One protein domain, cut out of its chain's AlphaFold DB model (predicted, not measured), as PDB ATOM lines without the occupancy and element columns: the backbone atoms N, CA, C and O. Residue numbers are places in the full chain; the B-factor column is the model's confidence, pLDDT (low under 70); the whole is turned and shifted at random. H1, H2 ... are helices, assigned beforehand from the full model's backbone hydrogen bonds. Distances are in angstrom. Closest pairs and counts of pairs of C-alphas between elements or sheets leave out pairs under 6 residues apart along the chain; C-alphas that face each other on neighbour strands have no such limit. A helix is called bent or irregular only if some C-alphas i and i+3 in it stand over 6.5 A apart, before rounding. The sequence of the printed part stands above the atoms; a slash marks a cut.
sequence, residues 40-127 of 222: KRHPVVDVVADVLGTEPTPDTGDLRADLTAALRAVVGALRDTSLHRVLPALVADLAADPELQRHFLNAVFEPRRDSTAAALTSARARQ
ATOM      1  N   LYS A  40     -32.159 -11.996  15.348       85.25
ATOM      2  CA  LYS A  40     -31.610 -12.520  14.082       85.25
ATOM      3  C   LYS A  40     -32.401 -13.690  13.487       85.25
ATOM      4  O   LYS A  40     -32.252 -13.960  12.304       85.25
ATOM      5  N   ARG A  41     -33.226 -14.370  14.289       90.75
ATOM      6  CA  ARG A  41     -34.007 -15.546  13.877       90.75
ATOM      7  C   ARG A  41     -35.306 -15.159  13.159       90.75
ATOM      8  O   ARG A  41     -35.729 -15.850  12.241       90.75
ATOM      9  N   HIS A  42     -35.891 -14.014  13.515       90.94
ATOM     10  CA  HIS A  42     -37.114 -13.484  12.903       90.94
ATOM     11  C   HIS A  42     -37.017 -13.243  11.384       90.94
ATOM     12  O   HIS A  42     -37.899 -13.717  10.673       90.94
ATOM     13  N   PRO A  43     -35.963 -12.604  10.830       91.44
ATOM     14  CA  PRO A  43     -35.846 -12.470   9.380       91.44
ATOM     15  C   PRO A  43     -35.743 -13.816   8.675       91.44
ATOM     16  O   PRO A  43     -36.173 -13.926   7.535       91.44
ATOM     17  N   VAL A  44     -35.172 -14.832   9.326       92.19
ATOM     18  CA  VAL A  44     -35.074 -16.170   8.734       92.19
ATOM     19  C   VAL A  44     -36.458 -16.796   8.620       92.19
ATOM     20  O   VAL A  44     -36.777 -17.329   7.566       92.19
ATOM     21  N   VAL A  45     -37.293 -16.684   9.657       92.56
ATOM     22  CA  VAL A  45     -38.693 -17.136   9.603       92.56
ATOM     23  C   VAL A  45     -39.442 -16.456   8.457       92.56
ATOM     24  O   VAL A  45     -40.088 -17.140   7.667       92.56
ATOM     25  N   ASP A  46     -39.297 -15.138   8.315       92.06
ATOM     26  CA  ASP A  46     -39.948 -14.395   7.234       92.06
ATOM     27  C   ASP A  46     -39.440 -14.833   5.849       92.06
ATOM     28  O   ASP A  46     -40.228 -14.938   4.914       92.06
ATOM     29  N   VAL A  47     -38.137 -15.115   5.696       92.56
ATOM     30  CA  VAL A  47     -37.579 -15.639   4.434       92.56
ATOM     31  C   VAL A  47     -38.125 -17.033   4.141       92.56
ATOM     32  O   VAL A  47     -38.437 -17.339   2.995       92.56
ATOM     33  N   VAL A  48     -38.249 -17.886   5.159       91.19
ATOM     34  CA  VAL A  48     -38.837 -19.221   5.003       91.19
ATOM     35  C   VAL A  48     -40.285 -19.107   4.535       91.19
ATOM     36  O   VAL A  48     -40.654 -19.813   3.602       91.19
ATOM     37  N   ALA A  49     -41.080 -18.218   5.135       90.12
ATOM     38  CA  ALA A  49     -42.465 -17.976   4.730       90.12
ATOM     39  C   ALA A  49     -42.564 -17.471   3.279       90.12
ATOM     40  O   ALA A  49     -43.376 -17.980   2.511       90.12
ATOM     41  N   ASP A  50     -41.691 -16.540   2.888       90.31
ATOM     42  CA  ASP A  50     -41.614 -15.987   1.529       90.31
ATOM     43  C   ASP A  50     -41.258 -17.053   0.482       90.31
ATOM     44  O   ASP A  50     -41.937 -17.182  -0.532       90.31
ATOM     45  N   VAL A  51     -40.244 -17.883   0.752       87.94
ATOM     46  CA  VAL A  51     -39.814 -18.948  -0.173       87.94
ATOM     47  C   VAL A  51     -40.853 -20.058  -0.286       87.94
ATOM     48  O   VAL A  51     -41.074 -20.601  -1.366       87.94
ATOM     49  N   LEU A  52     -41.462 -20.435   0.836       84.69
ATOM     50  CA  LEU A  52     -42.506 -21.448   0.853       84.69
ATOM     51  C   LEU A  52     -43.770 -20.961   0.134       84.69
ATOM     52  O   LEU A  52     -44.512 -21.786  -0.402       84.69
ATOM     53  N   GLY A  53     -43.996 -19.653   0.082       79.00
ATOM     54  CA  GLY A  53     -45.159 -19.068  -0.554       79.00
ATOM     55  C   GLY A  53     -46.435 -19.298   0.257       79.00
ATOM     56  O   GLY A  53     -46.651 -20.335   0.901       79.00
ATOM     57  N   THR A  54     -47.303 -18.297   0.193       74.00
ATOM     58  CA  THR A  54     -48.656 -18.311   0.760       74.00
ATOM     59  C   THR A  54     -49.713 -18.401  -0.335       74.00
ATOM     60  O   THR A  54     -50.859 -18.022  -0.109       74.00
ATOM     61  N   GLU A  55     -49.320 -18.851  -1.530       77.31
ATOM     62  CA  GLU A  55     -50.235 -18.982  -2.658       77.31
ATOM     63  C   GLU A  55     -51.375 -19.940  -2.302       77.31
ATOM     64  O   GLU A  55     -51.135 -20.991  -1.688       77.31
ATOM     65  N   PRO A  56     -52.619 -19.585  -2.657       78.88
ATOM     66  CA  PRO A  56     -53.754 -20.414  -2.339       78.88
ATOM     67  C   PRO A  56     -53.674 -21.746  -3.092       78.88
ATOM     68  O   PRO A  56     -53.300 -21.819  -4.262       78.88
ATOM     69  N   THR A  57     -54.069 -22.810  -2.401       82.31
ATOM     70  CA  THR A  57     -54.398 -24.112  -2.972       82.31
ATOM     71  C   THR A  57     -55.344 -23.894  -4.155       82.31
ATOM     72  O   THR A  57     -56.361 -23.214  -3.979       82.31
ATOM     73  N   PRO A  58     -55.025 -24.437  -5.342       82.38
ATOM     74  CA  PRO A  58     -55.918 -24.373  -6.491       82.38
ATOM     75  C   PRO A  58     -57.304 -24.937  -6.149       82.38
ATOM     76  O   PRO A  58     -57.419 -25.815  -5.300       82.38
ATOM     77  N   ASP A  59     -58.348 -24.430  -6.799       80.88
ATOM     78  CA  ASP A  59     -59.722 -24.929  -6.660       80.88
ATOM     79  C   ASP A  59     -60.249 -25.270  -8.058       80.88
ATOM     80  O   ASP A  59     -61.007 -24.513  -8.665       80.88
ATOM     81  N   THR A  60     -59.731 -26.357  -8.637       83.56
ATOM     82  CA  THR A  60     -59.950 -26.695 -10.058       83.56
ATOM     83  C   THR A  60     -61.165 -27.579 -10.304       83.56
ATOM     84  O   THR A  60     -61.498 -27.850 -11.458       83.56
ATOM     85  N   GLY A  61     -61.847 -28.031  -9.251       81.25
ATOM     86  CA  GLY A  61     -62.920 -29.019  -9.385       81.25
ATOM     87  C   GLY A  61     -62.505 -30.445  -9.005       81.25
ATOM     88  O   GLY A  61     -63.364 -31.315  -8.935       81.25
ATOM     89  N   ASP A  62     -61.220 -30.693  -8.730       86.44
ATOM     90  CA  ASP A  62     -60.706 -31.981  -8.242       86.44
ATOM     91  C   ASP A  62     -59.840 -31.757  -7.001       86.44
ATOM     92  O   ASP A  62     -58.644 -31.456  -7.084       86.44
ATOM     93  N   LEU A  63     -60.439 -31.979  -5.827       87.81
ATOM     94  CA  LEU A  63     -59.755 -31.809  -4.548       87.81
ATOM     95  C   LEU A  63     -58.449 -32.612  -4.445       87.81
ATOM     96  O   LEU A  63     -57.479 -32.153  -3.833       87.81
ATOM     97  N   ARG A  64     -58.396 -33.832  -4.992       88.25
ATOM     98  CA  ARG A  64     -57.190 -34.664  -4.899       88.25
ATOM     99  C   ARG A  64     -56.074 -34.048  -5.731       88.25
ATOM    100  O   ARG A  64     -54.933 -34.005  -5.257       88.25
ATOM    101  N   ALA A  65     -56.379 -33.611  -6.951       89.06
ATOM    102  CA  ALA A  65     -55.412 -32.941  -7.812       89.06
ATOM    103  C   ALA A  65     -54.913 -31.637  -7.175       89.06
ATOM    104  O   ALA A  65     -53.700 -31.435  -7.090       89.06
ATOM    105  N   ASP A  66     -55.828 -30.837  -6.631       88.62
ATOM    106  CA  ASP A  66     -55.554 -29.556  -5.977       88.62
ATOM    107  C   ASP A  66     -54.620 -29.712  -4.764       88.62
ATOM    108  O   ASP A  66     -53.561 -29.078  -4.688       88.62
ATOM    109  N   LEU A  67     -54.933 -30.637  -3.849       89.19
ATOM    110  CA  LEU A  67     -54.085 -30.928  -2.685       89.19
ATOM    111  C   LEU A  67     -52.724 -31.499  -3.091       89.19
ATOM    112  O   LEU A  67     -51.696 -31.179  -2.487       89.19
ATOM    113  N   THR A  68     -52.694 -32.345  -4.122       90.94
ATOM    114  CA  THR A  68     -51.438 -32.909  -4.628       90.94
ATOM    115  C   THR A  68     -50.561 -31.816  -5.238       90.94
ATOM    116  O   THR A  68     -49.348 -31.819  -5.018       90.94
ATOM    117  N   ALA A  69     -51.143 -30.874  -5.984       90.44
ATOM    118  CA  ALA A  69     -50.429 -29.739  -6.560       90.44
ATOM    119  C   ALA A  69     -49.851 -28.832  -5.465       90.44
ATOM    120  O   ALA A  69     -48.656 -28.531  -5.498       90.44
ATOM    121  N   ALA A  70     -50.650 -28.495  -4.448       87.75
ATOM    122  CA  ALA A  70     -50.189 -27.711  -3.306       87.75
ATOM    123  C   ALA A  70     -49.020 -28.395  -2.577       87.75
ATOM    124  O   ALA A  70     -47.973 -27.782  -2.367       87.75
ATOM    125  N   LEU A  71     -49.135 -29.691  -2.258       88.69
ATOM    126  CA  LEU A  71     -48.055 -30.443  -1.605       88.69
ATOM    127  C   LEU A  71     -46.789 -30.523  -2.465       88.69
ATOM    128  O   LEU A  71     -45.684 -30.387  -1.938       88.69
ATOM    129  N   ARG A  72     -46.923 -30.711  -3.784       90.94
ATOM    130  CA  ARG A  72     -45.775 -30.705  -4.704       90.94
ATOM    131  C   ARG A  72     -45.069 -29.356  -4.721       90.94
ATOM    132  O   ARG A  72     -43.843 -29.351  -4.715       90.94
ATOM    133  N   ALA A  73     -45.804 -28.244  -4.685       88.50
ATOM    134  CA  ALA A  73     -45.210 -26.911  -4.605       88.50
ATOM    135  C   ALA A  73     -44.386 -26.742  -3.318       88.50
ATOM    136  O   ALA A  73     -43.246 -26.278  -3.369       88.50
ATOM    137  N   VAL A  74     -44.905 -27.215  -2.177       87.44
ATOM    138  CA  VAL A  74     -44.153 -27.208  -0.910       87.44
ATOM    139  C   VAL A  74     -42.882 -28.048  -1.006       87.44
ATOM    140  O   VAL A  74     -41.810 -27.592  -0.612       87.44
ATOM    141  N   VAL A  75     -42.988 -29.273  -1.521       88.69
ATOM    142  CA  VAL A  75     -41.839 -30.177  -1.657       88.69
ATOM    143  C   VAL A  75     -40.794 -29.600  -2.613       88.69
ATOM    144  O   VAL A  75     -39.608 -29.667  -2.301       88.69
ATOM    145  N   GLY A  76     -41.214 -29.001  -3.730       88.56
ATOM    146  CA  GLY A  76     -40.328 -28.300  -4.662       88.56
ATOM    147  C   GLY A  76     -39.581 -27.164  -3.969       88.56
ATOM    148  O   GLY A  76     -38.357 -27.168  -3.933       88.56
ATOM    149  N   ALA A  77     -40.293 -26.272  -3.274       86.81
ATOM    150  CA  ALA A  77     -39.670 -25.168  -2.539       86.81
ATOM    151  C   ALA A  77     -38.623 -25.641  -1.507       86.81
ATOM    152  O   ALA A  77     -37.566 -25.023  -1.360       86.81
ATOM    153  N   LEU A  78     -38.888 -26.756  -0.815       85.69
ATOM    154  CA  LEU A  78     -37.960 -27.347   0.154       85.69
ATOM    155  C   LEU A  78     -36.718 -27.972  -0.496       85.69
ATOM    156  O   LEU A  78     -35.633 -27.887   0.082       85.69
ATOM    157  N   ARG A  79     -36.873 -28.613  -1.658       85.81
ATOM    158  CA  ARG A  79     -35.785 -29.309  -2.366       85.81
ATOM    159  C   ARG A  79     -34.929 -28.364  -3.199       85.81
ATOM    160  O   ARG A  79     -33.709 -28.486  -3.182       85.81
ATOM    161  N   ASP A  80     -35.567 -27.427  -3.887       83.44
ATOM    162  CA  ASP A  80     -34.937 -26.598  -4.916       83.44
ATOM    163  C   ASP A  80     -34.290 -25.330  -4.334       83.44
ATOM    164  O   ASP A  80     -33.527 -24.645  -5.012       83.44
ATOM    165  N   THR A  81     -34.548 -25.024  -3.056       84.00
ATOM    166  CA  THR A  81     -33.971 -23.867  -2.353       84.00
ATOM    167  C   THR A  81     -33.013 -24.299  -1.239       84.00
ATOM    168  O   THR A  81     -33.030 -25.433  -0.762       84.00
ATOM    169  N   SER A  82     -32.205 -23.359  -0.741       81.75
ATOM    170  CA  SER A  82     -31.325 -23.516   0.431       81.75
ATOM    171  C   SER A  82     -32.047 -23.884   1.738       81.75
ATOM    172  O   SER A  82     -31.388 -24.207   2.733       81.75
ATOM    173  N   LEU A  83     -33.387 -23.888   1.743       84.25
ATOM    174  CA  LEU A  83     -34.220 -24.211   2.899       84.25
ATOM    175  C   LEU A  83     -33.895 -25.566   3.523       84.25
ATOM    176  O   LEU A  83     -33.927 -25.670   4.748       84.25
ATOM    177  N   HIS A  84     -33.517 -26.573   2.730       83.62
ATOM    178  CA  HIS A  84     -33.113 -27.883   3.252       83.62
ATOM    179  C   HIS A  84     -31.944 -27.804   4.256       83.62
ATOM    180  O   HIS A  84     -31.867 -28.627   5.165       83.62
ATOM    181  N   ARG A  85     -31.062 -26.798   4.139       84.12
ATOM    182  CA  ARG A  85     -29.943 -26.565   5.075       84.12
ATOM    183  C   ARG A  85     -30.328 -25.659   6.240       84.12
ATOM    184  O   ARG A  85     -29.778 -25.789   7.329       84.12
ATOM    185  N   VAL A  86     -31.251 -24.727   6.011       88.25
ATOM    186  CA  VAL A  86     -31.647 -23.707   6.994       88.25
ATOM    187  C   VAL A  86     -32.670 -24.250   7.993       88.25
ATOM    188  O   VAL A  86     -32.559 -23.988   9.191       88.25
ATOM    189  N   LEU A  87     -33.648 -25.030   7.526       87.81
ATOM    190  CA  LEU A  87     -34.771 -25.492   8.341       87.81
ATOM    191  C   LEU A  87     -34.369 -26.345   9.549       87.81
ATOM    192  O   LEU A  87     -34.891 -26.064  10.624       87.81
ATOM    193  N   PRO A  88     -33.452 -27.330   9.457       89.31
ATOM    194  CA  PRO A  88     -33.073 -28.125  10.627       89.31
ATOM    195  C   PRO A  88     -32.493 -27.269  11.760       89.31
ATOM    196  O   PRO A  88     -32.843 -27.456  12.925       89.31
ATOM    197  N   ALA A  89     -31.652 -26.291  11.412       89.31
ATOM    198  CA  ALA A  89     -31.056 -25.377  12.379       89.31
ATOM    199  C   ALA A  89     -32.094 -24.407  12.965       89.31
ATOM    200  O   ALA A  89     -32.107 -24.176  14.174       89.31
ATOM    201  N   LEU A  90     -33.008 -23.897  12.133       90.44
ATOM    202  CA  LEU A  90     -34.117 -23.072  12.603       90.44
ATOM    203  C   LEU A  90     -35.014 -23.854  13.571       90.44
ATOM    204  O   LEU A  90     -35.315 -23.352  14.645       90.44
ATOM    205  N   VAL A  91     -35.396 -25.090  13.239       90.12
ATOM    206  CA  VAL A  91     -36.248 -25.946  14.086       90.12
ATOM    207  C   VAL A  91     -35.611 -26.207  15.453       90.12
ATOM    208  O   VAL A  91     -36.318 -26.186  16.462       90.12
ATOM    209  N   ALA A  92     -34.291 -26.396  15.510       90.25
ATOM    210  CA  ALA A  92     -33.576 -26.516  16.779       90.25
ATOM    211  C   ALA A  92     -33.704 -25.244  17.637       90.25
ATOM    212  O   ALA A  92     -33.914 -25.337  18.847       90.25
ATOM    213  N   ASP A  93     -33.643 -24.064  17.015       89.31
ATOM    214  CA  ASP A  93     -33.844 -22.783  17.695       89.31
ATOM    215  C   ASP A  93     -35.305 -22.558  18.129       89.31
ATOM    216  O   ASP A  93     -35.531 -22.003  19.206       89.31
ATOM    217  N   LEU A  94     -36.290 -23.010  17.340       91.44
ATOM    218  CA  LEU A  94     -37.716 -22.920  17.695       91.44
ATOM    219  C   LEU A  94     -38.030 -23.697  18.977       91.44
ATOM    220  O   LEU A  94     -38.813 -23.234  19.800       91.44
ATOM    221  N   ALA A  95     -37.402 -24.859  19.171       88.88
ATOM    222  CA  ALA A  95     -37.635 -25.696  20.349       88.88
ATOM    223  C   ALA A  95     -37.239 -25.011  21.671       88.88
ATOM    224  O   ALA A  95     -37.732 -25.394  22.732       88.88
ATOM    225  N   ALA A  96     -36.350 -24.017  21.618       88.50
ATOM    226  CA  ALA A  96     -35.888 -23.270  22.783       88.50
ATOM    227  C   ALA A  96     -36.667 -21.962  23.026       88.50
ATOM    228  O   ALA A  96     -36.489 -21.347  24.076       88.50
ATOM    229  N   ASP A  97     -37.497 -21.519  22.075       90.44
ATOM    230  CA  ASP A  97     -38.128 -20.195  22.082       90.44
ATOM    231  C   ASP A  97     -39.612 -20.277  21.660       90.44
ATOM    232  O   ASP A  97     -39.929 -20.286  20.463       90.44
ATOM    233  N   PRO A  98     -40.548 -20.306  22.631       90.19
ATOM    234  CA  PRO A  98     -41.981 -20.406  22.356       90.19
ATOM    235  C   PRO A  98     -42.575 -19.220  21.585       90.19
ATOM    236  O   PRO A  98     -43.620 -19.372  20.944       90.19
ATOM    237  N   GLU A  99     -41.975 -18.031  21.670       90.44
ATOM    238  CA  GLU A  99     -42.454 -16.844  20.954       90.44
ATOM    239  C   GLU A  99     -42.075 -16.937  19.478       90.44
ATOM    240  O   GLU A  99     -42.938 -16.816  18.604       90.44
ATOM    241  N   LEU A 100     -40.814 -17.273  19.203       89.88
ATOM    242  CA  LEU A 100     -40.340 -17.513  17.845       89.88
ATOM    243  C   LEU A 100     -41.066 -18.695  17.192       89.88
ATOM    244  O   LEU A 100     -41.437 -18.620  16.021       89.88
ATOM    245  N   GLN A 101     -41.315 -19.766  17.950       92.31
ATOM    246  CA  GLN A 101     -42.151 -20.881  17.511       92.31
ATOM    247  C   GLN A 101     -43.534 -20.403  17.061       92.31
ATOM    248  O   GLN A 101     -44.009 -20.811  16.002       92.31
ATOM    249  N   ARG A 102     -44.186 -19.536  17.837       91.81
ATOM    250  CA  ARG A 102     -45.514 -19.014  17.492       91.81
ATOM    251  C   ARG A 102     -45.468 -18.151  16.237       91.81
ATOM    252  O   ARG A 102     -46.312 -18.327  15.364       91.81
ATOM    253  N   HIS A 103     -44.462 -17.284  16.120       91.88
ATOM    254  CA  HIS A 103     -44.232 -16.491  14.909       91.88
ATOM    255  C   HIS A 103     -44.061 -17.390  13.681       91.88
ATOM    256  O   HIS A 103     -44.717 -17.186  12.666       91.88
ATOM    257  N   PHE A 104     -43.253 -18.445  13.797       91.44
ATOM    258  CA  PHE A 104     -43.040 -19.412  12.723       91.44
ATOM    259  C   PHE A 104     -44.320 -20.144  12.314       91.44
ATOM    260  O   PHE A 104     -44.610 -20.240  11.122       91.44
ATOM    261  N   LEU A 105     -45.110 -20.628  13.274       90.62
ATOM    262  CA  LEU A 105     -46.381 -21.294  12.972       90.62
ATOM    263  C   LEU A 105     -47.362 -20.347  12.271       90.62
ATOM    264  O   LEU A 105     -47.943 -20.720  11.252       90.62
ATOM    265  N   ASN A 106     -47.478 -19.112  12.755       91.31
ATOM    266  CA  ASN A 106     -48.372 -18.112  12.177       91.31
ATOM    267  C   ASN A 106     -47.930 -17.669  10.780       91.31
ATOM    268  O   ASN A 106     -48.770 -17.471   9.912       91.31
ATOM    269  N   ALA A 107     -46.627 -17.509  10.549       89.75
ATOM    270  CA  ALA A 107     -46.112 -17.039   9.268       89.75
ATOM    271  C   ALA A 107     -46.090 -18.140   8.197       89.75
ATOM    272  O   ALA A 107     -46.300 -17.858   7.021       89.75
ATOM    273  N   VAL A 108     -45.821 -19.391   8.589       88.00
ATOM    274  CA  VAL A 108     -45.550 -20.486   7.640       88.00
ATOM    275  C   VAL A 108     -46.719 -21.461   7.507       88.00
ATOM    276  O   VAL A 108     -46.995 -21.935   6.404       88.00
ATOM    277  N   PHE A 109     -47.392 -21.806   8.606       87.31
ATOM    278  CA  PHE A 109     -48.409 -22.863   8.601       87.31
ATOM    279  C   PHE A 109     -49.827 -22.326   8.473       87.31
ATOM    280  O   PHE A 109     -50.608 -22.908   7.721       87.31
ATOM    281  N   GLU A 110     -50.162 -21.246   9.176       89.06
ATOM    282  CA  GLU A 110     -51.544 -20.760   9.233       89.06
ATOM    283  C   GLU A 110     -52.105 -20.342   7.861       89.06
ATOM    284  O   GLU A 110     -53.144 -20.879   7.482       89.06
ATOM    285  N   PRO A 111     -51.393 -19.566   7.014       87.62
ATOM    286  CA  PRO A 111     -51.903 -19.191   5.690       87.62
ATOM    287  C   PRO A 111     -52.218 -20.406   4.808       87.62
ATOM    288  O   PRO A 111     -53.191 -20.435   4.054       87.62
ATOM    289  N   ARG A 112     -51.406 -21.461   4.930       85.31
ATOM    290  CA  ARG A 112     -51.593 -22.711   4.186       85.31
ATOM    291  C   ARG A 112     -52.744 -23.538   4.738       85.31
ATOM    292  O   ARG A 112     -53.453 -24.180   3.963       85.31
ATOM    293  N   ARG A 113     -52.930 -23.538   6.060       86.38
ATOM    294  CA  ARG A 113     -54.076 -24.180   6.714       86.38
ATOM    295  C   ARG A 113     -55.373 -23.514   6.294       86.38
ATOM    296  O   ARG A 113     -56.273 -24.234   5.874       86.38
ATOM    297  N   ASP A 114     -55.425 -22.188   6.320       88.81
ATOM    298  CA  ASP A 114     -56.589 -21.413   5.891       88.81
ATOM    299  C   ASP A 114     -56.925 -21.698   4.430       88.81
ATOM    300  O   ASP A 114     -58.065 -22.018   4.089       88.81
ATOM    301  N   SER A 115     -55.909 -21.690   3.571       86.94
ATOM    302  CA  SER A 115     -56.088 -22.015   2.162       86.94
ATOM    303  C   SER A 115     -56.579 -23.453   1.938       86.94
ATOM    304  O   SER A 115     -57.510 -23.681   1.164       86.94
ATOM    305  N   THR A 116     -55.999 -24.429   2.637       86.31
ATOM    306  CA  THR A 116     -56.429 -25.834   2.544       86.31
ATOM    307  C   THR A 116     -57.852 -26.004   3.081       86.31
ATOM    308  O   THR A 116     -58.652 -26.744   2.511       86.31
ATOM    309  N   ALA A 117     -58.199 -25.309   4.165       88.50
ATOM    310  CA  ALA A 117     -59.538 -25.323   4.741       88.50
ATOM    311  C   ALA A 117     -60.575 -24.722   3.781       88.50
ATOM    312  O   ALA A 117     -61.677 -25.264   3.663       88.50
ATOM    313  N   ALA A 118     -60.220 -23.661   3.051       88.31
ATOM    314  CA  ALA A 118     -61.063 -23.089   2.005       88.31
ATOM    315  C   ALA A 118     -61.312 -24.095   0.866       88.31
ATOM    316  O   ALA A 118     -62.469 -24.340   0.520       88.31
ATOM    317  N   ALA A 119     -60.264 -24.759   0.366       87.06
ATOM    318  CA  ALA A 119     -60.390 -25.792  -0.669       87.06
ATOM    319  C   ALA A 119     -61.260 -26.979  -0.207       87.06
ATOM    320  O   ALA A 119     -62.151 -27.432  -0.925       87.06
ATOM    321  N   LEU A 120     -61.078 -27.443   1.035       88.12
ATOM    322  CA  LEU A 120     -61.911 -28.498   1.626       88.12
ATOM    323  C   LEU A 120     -63.375 -28.068   1.782       88.12
ATOM    324  O   LEU A 120     -64.284 -28.876   1.581       88.12
ATOM    325  N   THR A 121     -63.613 -26.805   2.138       88.06
ATOM    326  CA  THR A 121     -64.965 -26.246   2.256       88.06
ATOM    327  C   THR A 121     -65.650 -26.196   0.890       88.06
ATOM    328  O   THR A 121     -66.795 -26.639   0.777       88.06
ATOM    329  N   SER A 122     -64.936 -25.757  -0.153       85.88
ATOM    330  CA  SER A 122     -65.411 -25.771  -1.545       85.88
ATOM    331  C   SER A 122     -65.744 -27.192  -2.013       85.88
ATOM    332  O   SER A 122     -66.856 -27.460  -2.469       85.88
ATOM    333  N   ALA A 123     -64.843 -28.152  -1.796       86.31
ATOM    334  CA  ALA A 123     -65.063 -29.550  -2.169       86.31
ATOM    335  C   ALA A 123     -66.232 -30.203  -1.410       86.31
ATOM    336  O   ALA A 123     -66.966 -31.028  -1.956       86.31
ATOM    337  N   ARG A 124     -66.464 -29.811  -0.149       87.50
ATOM    338  CA  ARG A 124     -67.649 -30.247   0.604       87.50
ATOM    339  C   ARG A 124     -68.938 -29.682   0.009       87.50
ATOM    340  O   ARG A 124     -69.923 -30.415  -0.057       87.50
ATOM    341  N   ALA A 125     -68.943 -28.422  -0.431       86.19
ATOM    342  CA  ALA A 125     -70.090 -27.827  -1.119       86.19
ATOM    343  C   ALA A 125     -70.386 -28.539  -2.454       86.19
ATOM    344  O   ALA A 125     -71.551 -28.740  -2.792       86.19
ATOM    345  N   ARG A 126     -69.339 -29.010  -3.144       85.19
ATOM    346  CA  ARG A 126     -69.412 -29.851  -4.354       85.19
ATOM    347  C   ARG A 126     -69.751 -31.327  -4.087       85.19
ATOM    348  O   ARG A 126     -69.884 -32.099  -5.026       85.19
ATOM    349  N   GLN A 127     -69.919 -31.722  -2.821       83.31
ATOM    350  CA  GLN A 127     -70.208 -33.098  -2.385       83.31
ATOM    351  C   GLN A 127     -69.121 -34.136  -2.736       83.31
ATOM    352  O   GLN A 127     -69.374 -35.339  -2.689       83.31
TER     353      GLN A 127
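This is residues 40 to 127 of the 222 residues of the protein "Putative transcriptional regulator" of Nocardia farcinica (strain IFM 10152) (UniProt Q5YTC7). Two long helical sides, H2 and the bent helix H4, enclose a narrow wedge: they come together near the start of H2 and the end of H4, and at the wide end H3 spans from one side towards the other. H1 covers the wide end, packing on the first arm of H4 along its length and reaching H2 with its last residues, and the link of residues 53 to 62 runs lengthwise from H1 to the narrow end. The printed part has 88 residues, with four named helices in the order H1, H2, H3, H4 and no named strand; its class is all helix. It is only just loose, close to compact, with a radius of gyration of the C-alphas of 14.7 A, and elongated, spanning 45 by 27 by 16 A.

H1 is residues 42 to 52, H2 residues 63 to 80, H3 residues 83 to 94 and H4 residues 98 to 125. H4 was assigned as one helix by its hydrogen bonds but is bent, with C-alphas 108 and 111 6.8 A apart; its arms H4a, residues 98 to 108, and H4b, residues 111 to 125, stand at a steep tilt of 49 degrees. H1, H3 and H4a form an up-and-down bundle, each running against the one before it in the chain. H1 touches H4a, the same way at a shallow tilt of 25 degrees; their closest C-alphas, of Ala 49 and Val 108, are 4.9 A apart. H1 also touches H2, with residues 74 to 78 of H2 alone, opposite ways at a steep tilt of 53 degrees; the closest C-alphas, of Leu 52 and Ala 77, are 5.8 A apart. H2 touches H4b with residues 63 to 67 alone, opposite ways at a shallow tilt of 17 degrees; the closest C-alphas, of Leu 63 and Ala 123, are 6.2 A apart. H3 is close to but not clearly touching H1, with the closest C-alphas, of Val 48 and Leu 83, 7.1 A apart. H2 and H4a are apart. Every O i to N i+4 pair is within hydrogen-bond range in H1, H2, H4a and H4b, and 6 of 8 are in H3.

H1 begins at C-alpha 42, (-37.114, -13.484, 12.903), and is 15.4 A long from first to last C-alpha. H2 measures 25.4 A. H3 measures 15.3 A and is only just irregular, with C-alphas 85 and 88 6.6 A apart. H4a measures 15.1 A, and H4b, 21.3 A long, ends at C-alpha 125, (-70.090, -27.827, -1.119).

The C-alphas of Lys 40 and Gln 127, the two farthest apart, are 46.7 A apart. The printed part has no cut. The links from H2 to H3 and from H3 to H4 are tight, and that from H1 to H2 is short. The mean pLDDT of the printed part is 87.6, and no printed residue is under 70.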